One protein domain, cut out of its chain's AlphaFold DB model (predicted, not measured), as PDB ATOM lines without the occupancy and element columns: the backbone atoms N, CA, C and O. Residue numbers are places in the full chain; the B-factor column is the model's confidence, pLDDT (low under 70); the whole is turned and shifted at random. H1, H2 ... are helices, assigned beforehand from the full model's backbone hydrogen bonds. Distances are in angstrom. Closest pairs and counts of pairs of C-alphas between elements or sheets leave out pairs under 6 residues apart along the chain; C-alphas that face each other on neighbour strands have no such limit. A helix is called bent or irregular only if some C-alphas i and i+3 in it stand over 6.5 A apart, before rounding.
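Overview. This is residues 217 to 263 of the 272 residues of an uncharacterized protein of Amanita thiersii Skay4041 (UniProt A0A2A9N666). An elongated row of helical parts with few contacts between them: short H1 at one end, H2, sharply kinked, in the middle, and H3 at the other end. The printed part has 47 residues, with three named helices in the order H1, H2, H3 and no named strand; the class is all helix. It is compact, with a radius of gyration of the C-alphas of 10.7 A, and spans 33 by 17 by 15 A.

Along the chain. H1, residues 217 to 223, begins with C-alpha 217 at (-29.174, -2.919, -47.797) and is 9.8 A long. H2, residues 227 to 244, measures 16.2 A; it has a kink of 124 degrees near residue 237 and is irregular, with C-alphas 236 and 239 9.6 A apart. H3, residues 251 to 261, measures 15.4 A and ends with C-alpha 261 at (-22.800, -30.955, -43.939).

Arrangement. H1 and H2 are close but not clearly touching; their closest C-alphas, of Leu 223 and Asn 229, are 6.0 A apart. H2 and H3 are likewise close but not clearly touching, the closest C-alphas being those of Phe 231 and Phe 257, 6.9 A apart. H1 and H3 are apart. In H1 and H3 every O i to N i+4 pair is within hydrogen-bond range, in H2 9 of 14.

Size, cuts and confidence. The C-alphas farthest apart, of Pro 217 and Gly 263, are 33.7 A apart. The printed part has no cut and no long link. Mean pLDDT of the printed part is 72.3; 12 residues are under 70, among them 261 to 263.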
ATOM      1  N   PRO A 217     -29.268  -2.895 -49.260       70.00
ATOM      2  CA  PRO A 217     -29.174  -2.919 -47.797       70.00
ATOM      3  C   PRO A 217     -30.411  -3.520 -47.104       70.00
ATOM      4  O   PRO A 217     -30.291  -4.089 -46.016       70.00
ATOM      5  N   ASP A 218     -31.584  -3.470 -47.738       71.50
ATOM      6  CA  ASP A 218     -32.830  -4.030 -47.197       71.50
ATOM      7  C   ASP A 218     -32.879  -5.563 -47.288       71.50
ATOM      8  O   ASP A 218     -33.320  -6.242 -46.351       71.50
ATOM      9  N   LEU A 219     -32.338  -6.129 -48.374       66.69
ATOM     10  CA  LEU A 219     -32.129  -7.573 -48.511       66.69
ATOM     11  C   LEU A 219     -31.069  -8.050 -47.521       66.69
ATOM     12  O   LEU A 219     -31.258  -9.062 -46.855       66.69
ATOM     13  N   ARG A 220     -29.994  -7.278 -47.337       68.50
ATOM     14  CA  ARG A 220     -28.972  -7.567 -46.326       68.50
ATOM     15  C   ARG A 220     -29.556  -7.595 -44.912       68.50
ATOM     16  O   ARG A 220     -29.284  -8.530 -44.169       68.50
ATOM     17  N   ARG A 221     -30.381  -6.614 -44.532       68.00
ATOM     18  CA  ARG A 221     -31.014  -6.566 -43.199       68.00
ATOM     19  C   ARG A 221     -31.991  -7.709 -42.955       68.00
ATOM     20  O   ARG A 221     -32.046  -8.201 -41.835       68.00
ATOM     21  N   SER A 222     -32.762  -8.112 -43.962       71.25
ATOM     22  CA  SER A 222     -33.718  -9.221 -43.844       71.25
ATOM     23  C   SER A 222     -33.015 -10.581 -43.835       71.25
ATOM     24  O   SER A 222     -33.327 -11.418 -42.987       71.25
ATOM     25  N   LEU A 223     -31.994 -10.772 -44.680       67.81
ATOM     26  CA  LEU A 223     -31.177 -11.984 -44.686       67.81
ATOM     27  C   LEU A 223     -30.417 -12.151 -43.360       67.81
ATOM     28  O   LEU A 223     -30.433 -13.234 -42.788       67.81
ATOM     29  N   LEU A 224     -29.834 -11.070 -42.828       66.06
ATOM     30  CA  LEU A 224     -29.100 -11.056 -41.555       66.06
ATOM     31  C   LEU A 224     -29.998 -11.010 -40.299       66.06
ATOM     32  O   LEU A 224     -29.487 -10.881 -39.189       66.06
ATOM     33  N   LYS A 225     -31.328 -11.076 -40.431       70.56
ATOM     34  CA  LYS A 225     -32.243 -11.105 -39.272       70.56
ATOM     35  C   LYS A 225     -32.643 -12.519 -38.860       70.56
ATOM     36  O   LYS A 225     -32.952 -12.733 -37.692       70.56
ATOM     37  N   ASP A 226     -32.665 -13.458 -39.805       69.88
ATOM     38  CA  ASP A 226     -33.083 -14.840 -39.559       69.88
ATOM     39  C   ASP A 226     -31.860 -15.728 -39.241       69.88
ATOM     40  O   ASP A 226     -30.969 -15.871 -40.087       69.88
ATOM     41  N   PRO A 227     -31.811 -16.378 -38.063       67.38
ATOM     42  CA  PRO A 227     -30.761 -17.336 -37.710       67.38
ATOM     43  C   PRO A 227     -30.580 -18.469 -38.732       67.38
ATOM     44  O   PRO A 227     -29.481 -19.001 -38.885       67.38
ATOM     45  N   LYS A 228     -31.625 -18.839 -39.486       70.38
ATOM     46  CA  LYS A 228     -31.538 -19.873 -40.535       70.38
ATOM     47  C   LYS A 228     -30.656 -19.450 -41.711       70.38
ATOM     48  O   LYS A 228     -30.006 -20.289 -42.335       70.38
ATOM     49  N   ASN A 229     -30.570 -18.149 -41.974       75.25
ATOM     50  CA  ASN A 229     -29.734 -17.603 -43.038       75.25
ATOM     51  C   ASN A 229     -28.254 -17.537 -42.643       75.25
ATOM     52  O   ASN A 229     -27.389 -17.434 -43.512       75.25
ATOM     53  N   GLN A 230     -27.942 -17.666 -41.352       72.69
ATOM     54  CA  GLN A 230     -26.577 -17.758 -40.839       72.69
ATOM     55  C   GLN A 230     -25.886 -19.041 -41.304       72.69
ATOM     56  O   GLN A 230     -24.741 -18.999 -41.753       72.69
ATOM     57  N   PHE A 231     -26.615 -20.159 -41.330       71.31
ATOM     58  CA  PHE A 231     -26.130 -21.416 -41.899       71.31
ATOM     59  C   PHE A 231     -25.909 -21.322 -43.415       71.31
ATOM     60  O   PHE A 231     -24.880 -21.762 -43.913       71.31
ATOM     61  N   LEU A 232     -26.829 -20.689 -44.155       73.50
ATOM     62  CA  LEU A 232     -26.693 -20.491 -45.607       73.50
ATOM     63  C   LEU A 232     -25.527 -19.559 -45.970       73.50
ATOM     64  O   LEU A 232     -24.827 -19.787 -46.957       73.50
ATOM     65  N   THR A 233     -25.293 -18.531 -45.156       73.31
ATOM     66  CA  THR A 233     -24.173 -17.595 -45.326       73.31
ATOM     67  C   THR A 233     -22.842 -18.284 -45.013       73.31
ATOM     68  O   THR A 233     -21.884 -18.145 -45.773       73.31
ATOM     69  N   TRP A 234     -22.800 -19.111 -43.960       75.19
ATOM     70  CA  TRP A 234     -21.650 -19.961 -43.643       75.19
ATOM     71  C   TRP A 234     -21.369 -20.996 -44.740       75.19
ATOM     72  O   TRP A 234     -20.224 -21.179 -45.135       75.19
ATOM     73  N   LEU A 235     -22.407 -21.637 -45.285       73.69
ATOM     74  CA  LEU A 235     -22.277 -22.612 -46.371       73.69
ATOM     75  C   LEU A 235     -21.627 -22.021 -47.623       73.69
ATOM     76  O   LEU A 235     -20.901 -22.725 -48.318       73.69
ATOM     77  N   ARG A 236     -21.899 -20.747 -47.927       69.62
ATOM     78  CA  ARG A 236     -21.383 -20.094 -49.135       69.62
ATOM     79  C   ARG A 236     -19.999 -19.484 -48.978       69.62
ATOM     80  O   ARG A 236     -19.266 -19.468 -49.954       69.62
ATOM     81  N   GLY A 237     -19.645 -18.945 -47.815       71.69
ATOM     82  CA  GLY A 237     -18.376 -18.218 -47.660       71.69
ATOM     83  C   GLY A 237     -17.649 -18.473 -46.346       71.69
ATOM     84  O   GLY A 237     -16.746 -17.721 -45.985       71.69
ATOM     85  N   GLY A 238     -18.038 -19.526 -45.629       77.50
ATOM     86  CA  GLY A 238     -17.404 -19.953 -44.393       77.50
ATOM     87  C   GLY A 238     -17.441 -18.892 -43.296       77.50
ATOM     88  O   GLY A 238     -18.331 -18.044 -43.222       77.50
ATOM     89  N   VAL A 239     -16.445 -18.963 -42.416       74.38
ATOM     90  CA  VAL A 239     -16.299 -18.061 -41.265       74.38
ATOM     91  C   VAL A 239     -15.956 -16.631 -41.701       74.38
ATOM     92  O   VAL A 239     -16.437 -15.677 -41.093       74.38
ATOM     93  N   GLU A 240     -15.188 -16.473 -42.781       73.75
ATOM     94  CA  GLU A 240     -14.746 -15.169 -43.294       73.75
ATOM     95  C   GLU A 240     -15.927 -14.303 -43.751       73.75
ATOM     96  O   GLU A 240     -16.021 -13.122 -43.407       73.75
ATOM     97  N   LEU A 241     -16.881 -14.898 -44.475       72.31
ATOM     98  CA  LEU A 241     -18.053 -14.180 -44.968       72.31
ATOM     99  C   LEU A 241     -18.988 -13.754 -43.827       72.31
ATOM    100  O   LEU A 241     -19.559 -12.667 -43.870       72.31
ATOM    101  N   LEU A 242     -19.118 -14.572 -42.781       74.62
ATOM    102  CA  LEU A 242     -19.910 -14.223 -41.600       74.62
ATOM    103  C   LEU A 242     -19.296 -13.068 -40.811       74.62
ATOM    104  O   LEU A 242     -20.012 -12.133 -40.449       74.62
ATOM    105  N   GLN A 243     -17.976 -13.100 -40.595       75.69
ATOM    106  CA  GLN A 243     -17.261 -12.009 -39.933       75.69
ATOM    107  C   GLN A 243     -17.421 -10.694 -40.698       75.69
ATOM    108  O   GLN A 243     -17.698  -9.666 -40.079       75.69
ATOM    109  N   LYS A 244     -17.350 -10.728 -42.037       74.00
ATOM    110  CA  LYS A 244     -17.580  -9.551 -42.896       74.00
ATOM    111  C   LYS A 244     -18.958  -8.909 -42.668       74.00
ATOM    112  O   LYS A 244     -19.100  -7.695 -42.804       74.00
ATOM    113  N   TYR A 245     -19.969  -9.693 -42.291       71.38
ATOM    114  CA  TYR A 245     -21.318  -9.199 -42.001       71.38
ATOM    115  C   TYR A 245     -21.596  -8.923 -40.514       71.38
ATOM    116  O   TYR A 245     -22.728  -8.582 -40.172       71.38
ATOM    117  N   GLY A 246     -20.581  -8.996 -39.646       70.69
ATOM    118  CA  GLY A 246     -20.712  -8.717 -38.211       70.69
ATOM    119  C   GLY A 246     -21.270  -9.886 -37.397       70.69
ATOM    120  O   GLY A 246     -21.713  -9.697 -36.266       70.69
ATOM    121  N   TRP A 247     -21.264 -11.095 -37.958       73.06
ATOM    122  CA  TRP A 247     -21.700 -12.310 -37.284       73.06
ATOM    123  C   TRP A 247     -20.500 -13.107 -36.773       73.06
ATOM    124  O   TRP A 247     -19.671 -13.586 -37.545       73.06
ATOM    125  N   SER A 248     -20.427 -13.281 -35.455       69.62
ATOM    126  CA  SER A 248     -19.482 -14.187 -34.807       69.62
ATOM    127  C   SER A 248     -20.155 -15.532 -34.555       69.62
ATOM    128  O   SER A 248     -21.155 -15.596 -33.843       69.62
ATOM    129  N   ILE A 249     -19.593 -16.601 -35.111       72.38
ATOM    130  CA  ILE A 249     -20.003 -17.976 -34.823       72.38
ATOM    131  C   ILE A 249     -19.063 -18.568 -33.778       72.38
ATOM    132  O   ILE A 249     -17.844 -18.424 -33.873       72.38
ATOM    133  N   SER A 250     -19.620 -19.257 -32.783       79.00
ATOM    134  CA  SER A 250     -18.820 -20.000 -31.811       79.00
ATOM    135  C   SER A 250     -18.234 -21.277 -32.430       79.00
ATOM    136  O   SER A 250     -18.827 -21.887 -33.320       79.00
ATOM    137  N   ASN A 251     -17.111 -21.775 -31.900       77.38
ATOM    138  CA  ASN A 251     -16.541 -23.060 -32.343       77.38
ATOM    139  C   ASN A 251     -17.545 -24.228 -32.244       77.38
ATOM    140  O   ASN A 251     -17.496 -25.159 -33.044       77.38
ATOM    141  N   LYS A 252     -18.489 -24.179 -31.291       79.69
ATOM    142  CA  LYS A 252     -19.552 -25.188 -31.151       79.69
ATOM    143  C   LYS A 252     -20.541 -25.153 -32.317       79.69
ATOM    144  O   LYS A 252     -20.952 -26.207 -32.799       79.69
ATOM    145  N   GLU A 253     -20.916 -23.964 -32.772       73.50
ATOM    146  CA  GLU A 253     -21.812 -23.770 -33.918       73.50
ATOM    147  C   GLU A 253     -21.119 -24.106 -35.238       73.50
ATOM    148  O   GLU A 253     -21.712 -24.794 -36.064       73.50
ATOM    149  N   CYS A 254     -19.842 -23.737 -35.393       75.00
ATOM    150  CA  CYS A 254     -19.044 -24.125 -36.557       75.00
ATOM    151  C   CYS A 254     -18.956 -25.657 -36.680       75.00
ATOM    152  O   CYS A 254     -19.226 -26.211 -37.743       75.00
ATOM    153  N   ASN A 255     -18.687 -26.356 -35.569       79.06
ATOM    154  CA  ASN A 255     -18.691 -27.820 -35.539       79.06
ATOM    155  C   ASN A 255     -20.078 -28.398 -35.859       79.06
ATOM    156  O   ASN A 255     -20.171 -29.347 -36.635       79.06
ATOM    157  N   ARG A 256     -21.165 -27.825 -35.317       78.19
ATOM    158  CA  ARG A 256     -22.543 -28.234 -35.657       78.19
ATOM    159  C   ARG A 256     -22.805 -28.130 -37.154       78.19
ATOM    160  O   ARG A 256     -23.311 -29.079 -37.743       78.19
ATOM    161  N   PHE A 257     -22.437 -27.012 -37.767       78.00
ATOM    162  CA  PHE A 257     -22.648 -26.780 -39.191       78.00
ATOM    163  C   PHE A 257     -21.826 -27.741 -40.058       78.00
ATOM    164  O   PHE A 257     -22.340 -28.289 -41.035       78.00
ATOM    165  N   GLN A 258     -20.594 -28.039 -39.648       74.69
ATOM    166  CA  GLN A 258     -19.734 -29.016 -40.315       74.69
ATOM    167  C   GLN A 258     -20.261 -30.454 -40.182       74.69
ATOM    168  O   GLN A 258     -20.225 -31.222 -41.142       74.69
ATOM    169  N   HIS A 259     -20.819 -30.820 -39.024       75.56
ATOM    170  CA  HIS A 259     -21.485 -32.110 -38.827       75.56
ATOM    171  C   HIS A 259     -22.774 -32.240 -39.648       75.56
ATOM    172  O   HIS A 259     -23.006 -33.300 -40.230       75.56
ATOM    173  N   SER A 260     -23.567 -31.167 -39.758       71.06
ATOM    174  CA  SER A 260     -24.758 -31.129 -40.614       71.06
ATOM    175  C   SER A 260     -24.420 -31.308 -42.098       71.06
ATOM    176  O   SER A 260     -25.149 -32.006 -42.796       71.06
ATOM    177  N   LEU A 261     -23.301 -30.749 -42.573       69.94
ATOM    178  CA  LEU A 261     -22.800 -30.955 -43.939       69.94
ATOM    179  C   LEU A 261     -22.326 -32.385 -44.206       69.94
ATOM    180  O   LEU A 261     -22.555 -32.926 -45.284       69.94
ATOM    181  N   ASN A 262     -21.687 -33.003 -43.216       69.00
ATOM    182  CA  ASN A 262     -21.185 -34.372 -43.314       69.00
ATOM    183  C   ASN A 262     -22.289 -35.437 -43.145       69.00
ATOM    184  O   ASN A 262     -21.979 -36.624 -43.108       69.00
ATOM    185  N   GLY A 263     -23.562 -35.035 -43.023       55.41
ATOM    186  CA  GLY A 263     -24.704 -35.947 -42.876       55.41
ATOM    187  C   GLY A 263     -24.865 -36.553 -41.479       55.41
ATOM    188  O   GLY A 263     -25.748 -37.383 -41.269       55.41
TER     189      GLY A 263